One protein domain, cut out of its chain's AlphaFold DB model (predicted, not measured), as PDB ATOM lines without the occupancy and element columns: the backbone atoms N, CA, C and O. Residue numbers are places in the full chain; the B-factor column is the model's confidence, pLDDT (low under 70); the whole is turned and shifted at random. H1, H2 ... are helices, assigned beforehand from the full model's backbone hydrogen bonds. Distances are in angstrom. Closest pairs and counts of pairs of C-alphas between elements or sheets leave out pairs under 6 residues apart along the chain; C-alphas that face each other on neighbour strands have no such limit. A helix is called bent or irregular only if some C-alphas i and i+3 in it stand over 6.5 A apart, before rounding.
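Overview. This is residues 7 to 55 of the 121 residues of the protein "Transposase" of Pandoraea horticolens (UniProt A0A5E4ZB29). Two helices, H2 and H3, pack together at about a right angle at one end of a loose rod, while a third helix, H1, lies by itself at the other end. The link from H1 to H2, residues 17 to 25, bridges the space between the two ends, and residues 37 to 42, at and just before the beginning of H3, stick out from the H2 and H3 end. You have 49 residues before you, with three named helices in the order H1, H2, H3 and no named strand, and the class is all helix. The whole is loose, with a radius of gyration of the C-alphas of 12.9 A, and spans 39 by 18 by 18 A.

Arrangement. Begin at the first printed residue with H1, residues 7 to 16, which touches no helix. Go on through the 9 residues of a short link to H2, residues 26 to 33; H1 and H2 are apart. After 7 more residues, again a short link, you reach H3, residues 41 to 54. H2 and H3 touch, with 5 pairs of C-alphas within 8 A. Look for their closest C-alphas at Leu 33 and Gly 47, 6.6 A apart. The lines of these two helices are about perpendicular, at 86 degrees, and their centres are 10.8 A apart. H1 and H3 are apart. In the backbones of H1, H2 and H3, every O i to N i+4 pair is within hydrogen-bond range.

Along the chain. Find C-alpha 7 at (75.636, 31.627, 155.275); from there H1 runs to C-alpha 16 at (78.535, 20.415, 163.527), 14.2 A from first to last C-alpha. H2 runs from Ala 26 to Leu 33, 10.6 A from first to last C-alpha. H3 begins at Asp 41 and ends with C-alpha 54 at (64.702, 14.105, 143.399). It is the longest helix, with 14 residues and 20.0 A from first to last C-alpha. No helix here is bent or irregular.

Size, cuts and confidence. The outline of the C-alphas is a rod. Look at Gln 16 and Leu 37 for the two C-alphas farthest apart, at 38.8 A. From C-alpha 7 to C-alpha 55, first to last printed, the distance is 21.6 A. Residues 37 to 42, of which 41 and 42 belong to H3, stand free. The printed part has no cut, and neither of its links between helices is long. In the B-factor column you will find a mean pLDDT of 89.1 for the printed part of this model, and no printed residue is under 70.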
ATOM      1  N   SER A   7      75.836  32.938 155.902       88.25
ATOM      2  CA  SER A   7      75.636  31.627 155.275       88.25
ATOM      3  C   SER A   7      76.725  30.623 155.666       88.25
ATOM      4  O   SER A   7      76.429  29.509 156.089       88.25
ATOM      5  N   VAL A   8      77.991  31.031 155.616       89.75
ATOM      6  CA  VAL A   8      79.127  30.166 155.959       89.75
ATOM      7  C   VAL A   8      79.045  29.692 157.410       89.75
ATOM      8  O   VAL A   8      79.186  28.500 157.674       89.75
ATOM      9  N   TRP A   9      78.777  30.604 158.348       90.38
ATOM     10  CA  TRP A   9      78.657  30.268 159.768       90.38
ATOM     11  C   TRP A   9      77.497  29.300 160.020       90.38
ATOM     12  O   TRP A   9      77.678  28.284 160.690       90.38
ATOM     13  N   PHE A  10      76.332  29.572 159.431       91.06
ATOM     14  CA  PHE A  10      75.134  28.758 159.620       91.06
ATOM     15  C   PHE A  10      75.292  27.348 159.036       91.06
ATOM     16  O   PHE A  10      74.960  26.370 159.705       91.06
ATOM     17  N   TYR A  11      75.871  27.223 157.834       92.62
ATOM     18  CA  TYR A  11      76.167  25.927 157.216       92.62
ATOM     19  C   TYR A  11      77.048  25.058 158.119       92.62
ATOM     20  O   TYR A  11      76.694  23.918 158.431       92.62
ATOM     21  N   HIS A  12      78.178  25.606 158.578       92.38
ATOM     22  CA  HIS A  12      79.111  24.863 159.426       92.38
ATOM     23  C   HIS A  12      78.514  24.567 160.806       92.38
ATOM     24  O   HIS A  12      78.677  23.458 161.308       92.38
ATOM     25  N   GLY A  13      77.773  25.507 161.397       93.50
ATOM     26  CA  GLY A  13      77.141  25.337 162.708       93.50
ATOM     27  C   GLY A  13      76.031  24.282 162.735       93.50
ATOM     28  O   GLY A  13      75.887  23.577 163.738       93.50
ATOM     29  N   LEU A  14      75.273  24.143 161.641       94.06
ATOM     30  CA  LEU A  14      74.281  23.077 161.474       94.06
ATOM     31  C   LEU A  14      74.937  21.716 161.224       94.06
ATOM     32  O   LEU A  14      74.556  20.729 161.854       94.06
ATOM     33  N   ARG A  15      75.964  21.669 160.369       92.81
ATOM     34  CA  ARG A  15      76.735  20.442 160.118       92.81
ATOM     35  C   ARG A  15      77.414  19.915 161.383       92.81
ATOM     36  O   ARG A  15      77.367  18.716 161.633       92.81
ATOM     37  N   GLN A  16      77.969  20.792 162.222       94.12
ATOM     38  CA  GLN A  16      78.535  20.415 163.527       94.12
ATOM     39  C   GLN A  16      77.500  19.807 164.485       94.12
ATOM     40  O   GLN A  16      77.861  19.011 165.345       94.12
ATOM     41  N   ARG A  17      76.218  20.152 164.333       96.06
ATOM     42  CA  ARG A  17      75.103  19.585 165.109       96.06
ATOM     43  C   ARG A  17      74.520  18.309 164.488       96.06
ATOM     44  O   ARG A  17      73.491  17.834 164.950       96.06
ATOM     45  N   GLY A  18      75.144  17.771 163.440       95.12
ATOM     46  CA  GLY A  18      74.688  16.555 162.763       95.12
ATOM     47  C   GLY A  18      73.488  16.757 161.834       95.12
ATOM     48  O   GLY A  18      72.906  15.777 161.380       95.12
ATOM     49  N   VAL A  19      73.108  18.003 161.526       94.12
ATOM     50  CA  VAL A  19      72.003  18.272 160.598       94.12
ATOM     51  C   VAL A  19      72.497  18.102 159.152       94.12
ATOM     52  O   VAL A  19      73.497  18.729 158.779       94.12
ATOM     53  N   PRO A  20      71.815  17.299 158.311       89.31
ATOM     54  CA  PRO A  20      72.179  17.130 156.908       89.31
ATOM     55  C   PRO A  20      71.811  18.392 156.119       89.31
ATOM     56  O   PRO A  20      70.676  18.581 155.691       89.31
ATOM     57  N   VAL A  21      72.784  19.290 155.962       90.50
ATOM     58  CA  VAL A  21      72.625  20.548 155.218       90.50
ATOM     59  C   VAL A  21      73.498  20.537 153.982       90.50
ATOM     60  O   VAL A  21      74.711  20.363 154.098       90.50
ATOM     61  N   ASP A  22      72.909  20.814 152.825       89.69
ATOM     62  CA  ASP A  22      73.626  21.007 151.567       89.69
ATOM     63  C   ASP A  22      73.450  22.434 151.046       89.69
ATOM     64  O   ASP A  22      72.382  23.041 151.157       89.69
ATOM     65  N   CYS A  23      74.519  22.988 150.472       89.75
ATOM     66  CA  CYS A  23      74.466  24.266 149.775       89.75
ATOM     67  C   CYS A  23      74.291  24.029 148.278       89.75
ATOM     68  O   CYS A  23      75.039  23.266 147.672       89.75
ATOM     69  N   ILE A  24      73.327  24.719 147.672       90.25
ATOM     70  CA  ILE A  24      73.005  24.596 146.248       90.25
ATOM     71  C   ILE A  24      73.276  25.936 145.573       90.25
ATOM     72  O   ILE A  24      72.977  26.996 146.124       90.25
ATOM     73  N   HIS A  25      73.855  25.903 144.375       87.56
ATOM     74  CA  HIS A  25      74.148  27.124 143.634       87.56
ATOM     75  C   HIS A  25      72.853  27.821 143.191       87.56
ATOM     76  O   HIS A  25      72.084  27.259 142.409       87.56
ATOM     77  N   ALA A  26      72.648  29.074 143.613       87.06
ATOM     78  CA  ALA A  26      71.419  29.827 143.339       87.06
ATOM     79  C   ALA A  26      71.078  29.914 141.840       87.06
ATOM     80  O   ALA A  26      69.918  29.787 141.463       87.06
ATOM     81  N   ARG A  27      72.086  30.045 140.963       87.75
ATOM     82  CA  ARG A  27      71.859  30.085 139.504       87.75
ATOM     83  C   ARG A  27      71.327  28.768 138.937       87.75
ATOM     84  O   ARG A  27      70.549  28.803 137.996       87.75
ATOM     85  N   HIS A  28      71.736  27.624 139.491       87.94
ATOM     86  CA  HIS A  28      71.253  26.321 139.021       87.94
ATOM     87  C   HIS A  28      69.814  26.085 139.471       87.94
ATOM     88  O   HIS A  28      69.000  25.624 138.683       87.94
ATOM     89  N   VAL A  29      69.493  26.473 140.709       89.06
ATOM     90  CA  VAL A  29      68.115  26.450 141.215       89.06
ATOM     91  C   VAL A  29      67.229  27.354 140.363       89.06
ATOM     92  O   VAL A  29      66.187  26.919 139.892       89.06
ATOM     93  N   HIS A  30      67.668  28.584 140.095       88.31
ATOM     94  CA  HIS A  30      66.917  29.508 139.253       88.31
ATOM     95  C   HIS A  30      66.696  28.954 137.840       88.31
ATOM     96  O   HIS A  30      65.573  28.984 137.361       88.31
ATOM     97  N   ALA A  31      67.727  28.397 137.197       87.94
ATOM     98  CA  ALA A  31      67.595  27.789 135.873       87.94
ATOM     99  C   ALA A  31      66.619  26.601 135.862       87.94
ATOM    100  O   ALA A  31      65.839  26.466 134.926       87.94
ATOM    101  N   ALA A  32      66.625  25.772 136.910       86.00
ATOM    102  CA  ALA A  32      65.699  24.648 137.040       86.00
ATOM    103  C   ALA A  32      64.240  25.090 137.250       86.00
ATOM    104  O   ALA A  32      63.323  24.365 136.877       86.00
ATOM    105  N   LEU A  33      64.026  26.270 137.834       87.50
ATOM    106  CA  LEU A  33      62.699  26.826 138.111       87.50
ATOM    107  C   LEU A  33      62.238  27.853 137.070       87.50
ATOM    108  O   LEU A  33      61.080  28.250 137.078       87.50
ATOM    109  N   ALA A  34      63.112  28.268 136.149       84.88
ATOM    110  CA  ALA A  34      62.825  29.303 135.154       84.88
ATOM    111  C   ALA A  34      61.700  28.922 134.174       84.88
ATOM    112  O   ALA A  34      61.117  29.796 133.543       84.88
ATOM    113  N   THR A  35      61.389  27.632 134.049       79.50
ATOM    114  CA  THR A  35      60.289  27.112 133.226       79.50
ATOM    115  C   THR A  35      58.928  27.150 133.932       79.50
ATOM    116  O   THR A  35      57.917  26.821 133.310       79.50
ATOM    117  N   GLN A  36      58.861  27.551 135.209       79.75
ATOM    118  CA  GLN A  36      57.590  27.726 135.912       79.75
ATOM    119  C   GLN A  36      56.815  28.925 135.340       79.75
ATOM    120  O   GLN A  36      57.304  30.051 135.327       79.75
ATOM    121  N   LEU A  37      55.573  28.679 134.909       72.25
ATOM    122  CA  LEU A  37      54.702  29.684 134.281       72.25
ATOM    123  C   LEU A  37      54.301  30.825 135.233       72.25
ATOM    124  O   LEU A  37      54.174  31.964 134.798       72.25
ATOM    125  N   ASN A  38      54.124  30.525 136.526       82.69
ATOM    126  CA  ASN A  38      53.700  31.487 137.544       82.69
ATOM    127  C   ASN A  38      54.714  31.542 138.686       82.69
ATOM    128  O   ASN A  38      54.789  30.619 139.505       82.69
ATOM    129  N   LYS A  39      55.454  32.649 138.767       79.75
ATOM    130  CA  LYS A  39      56.411  32.898 139.843       79.75
ATOM    131  C   LYS A  39      55.694  33.402 141.096       79.75
ATOM    132  O   LYS A  39      55.177  34.514 141.116       79.75
ATOM    133  N   THR A  40      55.695  32.586 142.141       89.69
ATOM    134  CA  THR A  40      55.254  32.952 143.494       89.69
ATOM    135  C   THR A  40      56.223  32.341 144.500       89.69
ATOM    136  O   THR A  40      56.794  31.285 144.225       89.69
ATOM    137  N   ASP A  41      56.385  32.949 145.678       89.81
ATOM    138  CA  ASP A  41      57.288  32.408 146.708       89.81
ATOM    139  C   ASP A  41      56.893  30.981 147.133       89.81
ATOM    140  O   ASP A  41      57.748  30.139 147.410       89.81
ATOM    141  N   ALA A  42      55.590  30.672 147.112       90.81
ATOM    142  CA  ALA A  42      55.073  29.330 147.372       90.81
ATOM    143  C   ALA A  42      55.502  28.315 146.295       90.81
ATOM    144  O   ALA A  42      55.924  27.202 146.627       90.81
ATOM    145  N   ASN A  43      55.437  28.694 145.014       89.12
ATOM    146  CA  ASN A  43      55.855  27.837 143.901       89.12
ATOM    147  C   ASN A  43      57.377  27.658 143.853       89.12
ATOM    148  O   ASN A  43      57.845  26.551 143.570       89.12
ATOM    149  N   ASP A  44      58.135  28.708 144.181       88.88
ATOM    150  CA  ASP A  44      59.591  28.650 144.296       88.88
ATOM    151  C   ASP A  44      59.984  27.673 145.421       88.88
ATOM    152  O   ASP A  44      60.770  26.750 145.199       88.88
ATOM    153  N   ALA A  45      59.381  27.791 146.612       90.50
ATOM    154  CA  ALA A  45      59.627  26.873 147.727       90.50
ATOM    155  C   ALA A  45      59.272  25.419 147.372       90.50
ATOM    156  O   ALA A  45      60.043  24.496 147.662       90.50
ATOM    157  N   HIS A  46      58.131  25.209 146.707       91.56
ATOM    158  CA  HIS A  46      57.715  23.886 146.253       91.56
ATOM    159  C   HIS A  46      58.695  23.291 145.234       91.56
ATOM    160  O   HIS A  46      59.100  22.133 145.371       91.56
ATOM    161  N   GLY A  47      59.109  24.084 144.245       91.06
ATOM    162  CA  GLY A  47      60.052  23.673 143.211       91.06
ATOM    163  C   GLY A  47      61.429  23.329 143.780       91.06
ATOM    164  O   GLY A  47      61.986  22.284 143.445       91.06
ATOM    165  N   ILE A  48      61.945  24.134 144.715       90.62
ATOM    166  CA  ILE A  48      63.192  23.828 145.436       90.62
ATOM    167  C   ILE A  48      63.061  22.507 146.197       90.62
ATOM    168  O   ILE A  48      63.970  21.680 146.150       90.62
ATOM    169  N   ALA A  49      61.936  22.281 146.877       91.44
ATOM    170  CA  ALA A  49      61.716  21.051 147.627       91.44
ATOM    171  C   ALA A  49      61.610  19.814 146.715       91.44
ATOM    172  O   ALA A  49      62.048  18.729 147.092       91.44
ATOM    173  N   GLN A  50      61.041  19.950 145.515       92.00
ATOM    174  CA  GLN A  50      61.042  18.875 144.520       92.00
ATOM    175  C   GLN A  50      62.454  18.594 143.990       92.00
ATOM    176  O   GLN A  50      62.849  17.430 143.927       92.00
ATOM    177  N   LEU A  51      63.221  19.643 143.678       90.69
ATOM    178  CA  LEU A  51      64.605  19.547 143.210       90.69
ATOM    179  C   LEU A  51      65.505  18.816 144.219       90.69
ATOM    180  O   LEU A  51      66.327  17.981 143.843       90.69
ATOM    181  N   THR A  52      65.354  19.120 145.510       89.94
ATOM    182  CA  THR A  52      66.135  18.464 146.566       89.94
ATOM    183  C   THR A  52      65.698  17.024 146.792       89.94
ATOM    184  O   THR A  52      66.563  16.161 146.936       89.94
ATOM    185  N   ARG A  53      64.387  16.734 146.771       90.31
ATOM    186  CA  ARG A  53      63.861  15.364 146.924       90.31
ATOM    187  C   ARG A  53      64.267  14.432 145.789       90.31
ATOM    188  O   ARG A  53      64.538  13.266 146.047       90.31
ATOM    189  N   SER A  54      64.296  14.919 144.549       90.50
ATOM    190  CA  SER A  54      64.702  14.105 143.399       90.50
ATOM    191  C   SER A  54      66.213  13.873 143.335       90.50
ATOM    192  O   SER A  54      66.665  13.027 142.568       90.50
ATOM    193  N   GLY A  55      67.005  14.632 144.103       86.31
ATOM    194  CA  GLY A  55      68.465  14.605 144.029       86.31
ATOM    195  C   GLY A  55      69.026  15.246 142.756       86.31
ATOM    196  O   GLY A  55      70.228  15.156 142.512       86.31
TER     197      GLY A  55